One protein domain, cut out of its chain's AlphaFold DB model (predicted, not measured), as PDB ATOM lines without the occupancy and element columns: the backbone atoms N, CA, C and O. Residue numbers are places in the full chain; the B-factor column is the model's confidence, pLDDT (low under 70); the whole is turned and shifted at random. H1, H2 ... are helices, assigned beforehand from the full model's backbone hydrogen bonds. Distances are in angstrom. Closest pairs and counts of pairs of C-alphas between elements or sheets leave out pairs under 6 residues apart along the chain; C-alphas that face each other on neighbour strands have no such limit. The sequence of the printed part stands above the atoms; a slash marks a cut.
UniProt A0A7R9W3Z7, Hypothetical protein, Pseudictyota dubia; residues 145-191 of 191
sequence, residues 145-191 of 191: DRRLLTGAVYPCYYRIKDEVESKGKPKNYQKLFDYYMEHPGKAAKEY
ATOM      1  N   ASP A 145     185.942 155.760 188.685       87.94
ATOM      2  CA  ASP A 145     185.279 155.599 187.401       87.94
ATOM      3  C   ASP A 145     183.817 156.048 187.480       87.94
ATOM      4  O   ASP A 145     182.900 155.268 187.742       87.94
ATOM      5  N   ARG A 146     183.587 157.334 187.183       86.44
ATOM      6  CA  ARG A 146     182.246 157.943 187.209       86.44
ATOM      7  C   ARG A 146     181.248 157.255 186.275       86.44
ATOM      8  O   ARG A 146     180.043 157.400 186.481       86.44
ATOM      9  N   ARG A 147     181.716 156.491 185.278       87.75
ATOM     10  CA  ARG A 147     180.861 155.698 184.378       87.75
ATOM     11  C   ARG A 147     180.057 154.650 185.144       87.75
ATOM     12  O   ARG A 147     178.960 154.324 184.714       87.75
ATOM     13  N   LEU A 148     180.557 154.183 186.286       84.06
ATOM     14  CA  LEU A 148     179.852 153.252 187.168       84.06
ATOM     15  C   LEU A 148     178.668 153.905 187.902       84.06
ATOM     16  O   LEU A 148     177.782 153.195 188.354       84.06
ATOM     17  N   LEU A 149     178.634 155.242 188.009       81.75
ATOM     18  CA  LEU A 149     177.535 155.986 188.642       81.75
ATOM     19  C   LEU A 149     176.537 156.550 187.634       81.75
ATOM     20  O   LEU A 149     175.342 156.598 187.903       81.75
ATOM     21  N   THR A 150     177.034 157.063 186.509       82.69
ATOM     22  CA  THR A 150     176.218 157.836 185.559       82.69
ATOM     23  C   THR A 150     176.020 157.133 184.221       82.69
ATOM     24  O   THR A 150     175.366 157.681 183.337       82.69
ATOM     25  N   GLY A 151     176.648 155.974 184.029       81.44
ATOM     26  CA  GLY A 151     176.551 155.183 182.810       81.44
ATOM     27  C   GLY A 151     175.300 154.315 182.757       81.44
ATOM     28  O   GLY A 151     174.566 154.172 183.732       81.44
ATOM     29  N   ALA A 152     175.066 153.712 181.593       82.81
ATOM     30  CA  ALA A 152     174.027 152.705 181.455       82.81
ATOM     31  C   ALA A 152     174.434 151.421 182.194       82.81
ATOM     32  O   ALA A 152     175.564 150.945 182.065       82.81
ATOM     33  N   VAL A 153     173.495 150.842 182.942       83.06
ATOM     34  CA  VAL A 153     173.712 149.592 183.677       83.06
ATOM     35  C   VAL A 153     173.560 148.414 182.713       83.06
ATOM     36  O   VAL A 153     172.459 147.923 182.464       83.06
ATOM     37  N   TYR A 154     174.673 147.985 182.119       86.19
ATOM     38  CA  TYR A 154     174.722 146.783 181.283       86.19
ATOM     39  C   TYR A 154     174.907 145.527 182.137       86.19
ATOM     40  O   TYR A 154     175.663 145.578 183.098       86.19
ATOM     41  N   PRO A 155     174.381 144.350 181.755       85.38
ATOM     42  CA  PRO A 155     174.547 143.128 182.555       85.38
ATOM     43  C   PRO A 155     176.003 142.709 182.824       85.38
ATOM     44  O   PRO A 155     176.285 142.045 183.819       85.38
ATOM     45  N   CYS A 156     176.955 143.110 181.972       85.19
ATOM     46  CA  CYS A 156     178.382 142.873 182.212       85.19
ATOM     47  C   CYS A 156     178.930 143.617 183.440       85.19
ATOM     48  O   CYS A 156     179.927 143.167 184.002       85.19
ATOM     49  N   TYR A 157     178.270 144.693 183.878       85.94
ATOM     50  CA  TYR A 157     178.600 145.467 185.076       85.94
ATOM     51  C   TYR A 157     178.696 144.574 186.319       85.94
ATOM     52  O   TYR A 157     179.726 144.557 186.988       85.94
ATOM     53  N   TYR A 158     177.702 143.709 186.544       88.31
ATOM     54  CA  TYR A 158     177.666 142.770 187.677       88.31
ATOM     55  C   TYR A 158     178.632 141.583 187.551       88.31
ATOM     56  O   TYR A 158     178.581 140.634 188.337       88.31
ATOM     57  N   ARG A 159     179.495 141.602 186.534       86.62
ATOM     58  CA  ARG A 159     180.524 140.592 186.285       86.62
ATOM     59  C   ARG A 159     181.923 141.178 186.169       86.62
ATOM     60  O   ARG A 159     182.869 140.433 185.952       86.62
ATOM     61  N   ILE A 160     182.094 142.490 186.332       83.81
ATOM     62  CA  ILE A 160     183.426 143.118 186.316       83.81
ATOM     63  C   ILE A 160     184.331 142.496 187.390       83.81
ATOM     64  O   ILE A 160     185.513 142.271 187.144       83.81
ATOM     65  N   LYS A 161     183.750 142.168 188.549       78.69
ATOM     66  CA  LYS A 161     184.428 141.537 189.691       78.69
ATOM     67  C   LYS A 161     184.429 140.004 189.641       78.69
ATOM     68  O   LYS A 161     185.012 139.370 190.514       78.69
ATOM     69  N   ASP A 162     183.762 139.407 188.655       74.94
ATOM     70  CA  ASP A 162     183.689 137.957 188.513       74.94
ATOM     71  C   ASP A 162     184.988 137.419 187.895       74.94
ATOM     72  O   ASP A 162     185.344 137.762 186.767       74.94
ATOM     73  N   GLU A 163     185.631 136.464 188.561       58.25
ATOM     74  CA  GLU A 163     186.614 135.582 187.926       58.25
ATOM     75  C   GLU A 163     185.879 134.443 187.203       58.25
ATOM     76  O   GLU A 163     185.852 133.301 187.656       58.25
ATOM     77  N   VAL A 164     185.182 134.756 186.104       60.16
ATOM     78  CA  VAL A 164     184.422 133.750 185.344       60.16
ATOM     79  C   VAL A 164     185.119 133.422 184.026       60.16
ATOM     80  O   VAL A 164     185.266 134.257 183.127       60.16
ATOM     81  N   GLU A 165     185.485 132.152 183.883       51.06
ATOM     82  CA  GLU A 165     185.904 131.564 182.618       51.06
ATOM     83  C   GLU A 165     184.676 131.149 181.798       51.06
ATOM     84  O   GLU A 165     183.758 130.492 182.286       51.06
ATOM     85  N   SER A 166     184.648 131.518 180.518       49.78
ATOM     86  CA  SER A 166     183.621 131.075 179.573       49.78
ATOM     87  C   SER A 166     184.303 130.404 178.390       49.78
ATOM     88  O   SER A 166     185.176 130.994 177.755       49.78
ATOM     89  N   LYS A 167     183.927 129.151 178.095       52.72
ATOM     90  CA  LYS A 167     184.552 128.329 177.038       52.72
ATOM     91  C   LYS A 167     186.083 128.214 177.183       52.72
ATOM     92  O   LYS A 167     186.803 128.262 176.188       52.72
ATOM     93  N   GLY A 168     186.583 128.107 178.419       47.47
ATOM     94  CA  GLY A 168     188.017 127.960 178.705       47.47
ATOM     95  C   GLY A 168     188.859 129.210 178.430       47.47
ATOM     96  O   GLY A 168     190.073 129.105 178.272       47.47
ATOM     97  N   LYS A 169     188.237 130.394 178.327       44.22
ATOM     98  CA  LYS A 169     188.941 131.680 178.272       44.22
ATOM     99  C   LYS A 169     188.397 132.615 179.354       44.22
ATOM    100  O   LYS A 169     187.173 132.699 179.502       44.22
ATOM    101  N   PRO A 170     189.261 133.354 180.072       53.38
ATOM    102  CA  PRO A 170     188.803 134.409 180.962       53.38
ATOM    103  C   PRO A 170     188.058 135.454 180.127       53.38
ATOM    104  O   PRO A 170     188.618 136.046 179.197       53.38
ATOM    105  N   LYS A 171     186.768 135.651 180.411       67.62
ATOM    106  CA  LYS A 171     185.983 136.695 179.752       67.62
ATOM    107  C   LYS A 171     186.265 138.000 180.485       67.62
ATOM    108  O   LYS A 171     185.903 138.160 181.641       67.62
ATOM    109  N   ASN A 172     186.941 138.930 179.816       80.69
ATOM    110  CA  ASN A 172     187.255 140.222 180.414       80.69
ATOM    111  C   ASN A 172     186.014 141.132 180.361       80.69
ATOM    112  O   ASN A 172     185.776 141.819 179.366       80.69
ATOM    113  N   TYR A 173     185.204 141.092 181.421       84.25
ATOM    114  CA  TYR A 173     183.985 141.894 181.531       84.25
ATOM    115  C   TYR A 173     184.260 143.390 181.651       84.25
ATOM    116  O   TYR A 173     183.447 144.166 181.162       84.25
ATOM    117  N   GLN A 174     185.421 143.794 182.180       84.81
ATOM    118  CA  GLN A 174     185.845 145.195 182.177       84.81
ATOM    119  C   GLN A 174     185.970 145.726 180.744       84.81
ATOM    120  O   GLN A 174     185.347 146.723 180.401       84.81
ATOM    121  N   LYS A 175     186.667 144.999 179.862       86.69
ATOM    122  CA  LYS A 175     186.777 145.365 178.438       86.69
ATOM    123  C   LYS A 175     185.421 145.404 177.738       86.69
ATOM    124  O   LYS A 175     185.210 146.241 176.867       86.69
ATOM    125  N   LEU A 176     184.518 144.485 178.084       85.88
ATOM    126  CA  LEU A 176     183.171 144.466 177.518       85.88
ATOM    127  C   LEU A 176     182.341 145.666 177.994       85.88
ATOM    128  O   LEU A 176     181.631 146.273 177.197       85.88
ATOM    129  N   PHE A 177     182.447 146.015 179.276       87.88
ATOM    130  CA  PHE A 177     181.827 147.203 179.848       87.88
ATOM    131  C   PHE A 177     182.358 148.479 179.186       87.88
ATOM    132  O   PHE A 177     181.561 149.276 178.695       87.88
ATOM    133  N   ASP A 178     183.683 148.626 179.072       88.94
ATOM    134  CA  ASP A 178     184.316 149.756 178.383       88.94
ATOM    135  C   ASP A 178     183.810 149.876 176.936       88.94
ATOM    136  O   ASP A 178     183.390 150.951 176.508       88.94
ATOM    137  N   TYR A 179     183.735 148.752 176.212       88.94
ATOM    138  CA  TYR A 179     183.225 148.717 174.843       88.94
ATOM    139  C   TYR A 179     181.771 149.199 174.728       88.94
ATOM    140  O   TYR A 179     181.468 150.013 173.853       88.94
ATOM    141  N   TYR A 180     180.863 148.726 175.588       88.44
ATOM    142  CA  TYR A 180     179.460 149.157 175.545       88.44
ATOM    143  C   TYR A 180     179.263 150.600 176.014       88.44
ATOM    144  O   TYR A 180     178.363 151.277 175.516       88.44
ATOM    145  N   MET A 181     180.098 151.091 176.932       86.81
ATOM    146  CA  MET A 181     180.085 152.499 177.334       86.81
ATOM    147  C   MET A 181     180.474 153.426 176.176       86.81
ATOM    148  O   MET A 181     179.901 154.504 176.041       86.81
ATOM    149  N   GLU A 182     181.386 152.992 175.306       88.69
ATOM    150  CA  GLU A 182     181.747 153.713 174.078       88.69
ATOM    151  C   GLU A 182     180.718 153.524 172.945       88.69
ATOM    152  O   GLU A 182     180.559 154.399 172.094       88.69
ATOM    153  N   HIS A 183     179.993 152.397 172.932       87.25
ATOM    154  CA  HIS A 183     179.086 151.999 171.847       87.25
ATOM    155  C   HIS A 183     177.681 151.612 172.350       87.25
ATOM    156  O   HIS A 183     177.242 150.474 172.142       87.25
ATOM    157  N   PRO A 184     176.908 152.538 172.947       78.69
ATOM    158  CA  PRO A 184     175.666 152.194 173.645       78.69
ATOM    159  C   PRO A 184     174.606 151.509 172.766       78.69
ATOM    160  O   PRO A 184     173.887 150.622 173.220       78.69
ATOM    161  N   GLY A 185     174.554 151.824 171.467       75.50
ATOM    162  CA  GLY A 185     173.618 151.195 170.523       75.50
ATOM    163  C   GLY A 185     173.933 149.737 170.147       75.50
ATOM    164  O   GLY A 185     173.149 149.114 169.428       75.50
ATOM    165  N   LYS A 186     175.078 149.184 170.569       73.62
ATOM    166  CA  LYS A 186     175.479 147.796 170.273       73.62
ATOM    167  C   LYS A 186     175.014 146.801 171.332       73.62
ATOM    168  O   LYS A 186     174.690 145.676 170.968       73.62
ATOM    169  N   ALA A 187     174.901 147.224 172.589       62.75
ATOM    170  CA  ALA A 187     174.455 146.366 173.686       62.75
ATOM    171  C   ALA A 187     173.015 145.846 173.499       62.75
ATOM    172  O   ALA A 187     172.696 144.742 173.926       62.75
ATOM    173  N   ALA A 188     172.159 146.605 172.807       56.72
ATOM    174  CA  ALA A 188     170.768 146.231 172.549       56.72
ATOM    175  C   ALA A 188     170.583 145.124 171.489       56.72
ATOM    176  O   ALA A 188     169.472 144.640 171.325       56.72
ATOM    177  N   LYS A 189     171.633 144.746 170.738       52.44
ATOM    178  CA  LYS A 189     171.544 143.758 169.641       52.44
ATOM    179  C   LYS A 189     171.937 142.333 170.036       52.44
ATOM    180  O   LYS A 189     171.850 141.441 169.198       52.44
ATOM    181  N   GLU A 190     172.439 142.136 171.252       52.06
ATOM    182  CA  GLU A 190     172.942 140.838 171.727       52.06
ATOM    183  C   GLU A 190     171.940 140.080 172.619       52.06
ATOM    184  O   GLU A 190     172.264 138.997 173.106       52.06
ATOM    185  N   TYR A 191     170.730 140.622 172.780       42.69
ATOM    186  CA  TYR A 191     169.575 140.005 173.442       42.69
ATOM    187  C   TYR A 191     168.435 139.834 172.437       42.69
ATOM    188  O   TYR A 191     167.640 138.891 172.631       42.69
TER     189      TYR A 191
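Overview. This is residues 145 to 191 of the 191 residues of the protein "Hypothetical protein" of Pseudictyota dubia (UniProt A0A7R9W3Z7). Little regular structure is present: one helix, H2, with the short helical turns H1 and H3 near its far end, and a long loop, residues 151 to 172, that runs from H1 past the start of H2 to a narrow turn at residues 165 to 170 and back into H2. The printed part has 47 residues, 18 of them in three named helices, in the order H1, H2, H3, with no named strand; the class is all helix. It is only just compact, close to loose, with a radius of gyration of the C-alphas of 11.0 A and spans of 31 by 24 by 14 A.

Along the chain. H1 is residues 147 to 150, beginning at C-alpha 147 (180.861, 155.698, 184.378), 5.2 A long. H2 is residues 173 to 182, 14.2 A. H3 is residues 184 to 187, 6.0 A, ending at C-alpha 187 (174.455, 146.366, 173.686).

Arrangement. H1 and H2 are close but not clearly touching; their closest C-alphas, of Arg 147 and Met 181, are 7.8 A apart. H2 and H3 are likewise close but not clearly touching, closest at the C-alphas of Tyr 180 and Ala 187, 6.0 A. H1 and H3 are apart. Residues 165 to 166 pair with 169 to 170, antiparallel. In H2 every O i to N i+4 pair is within hydrogen-bond range; H1 and H3 are too short for such a pair, and in each the one O i to N i+3 pair is not within range.

Size, cuts and confidence. The C-alphas farthest apart, of Thr 150 and Gly 168, are 32.8 A apart. The printed part has no cut and ends at the chain's last residue, 191. H1 to H2 is a long link, H2 to H3 a tight one. Mean pLDDT of the printed part is 75.1, under 70 at residues 163 to 171 and 187 to 191.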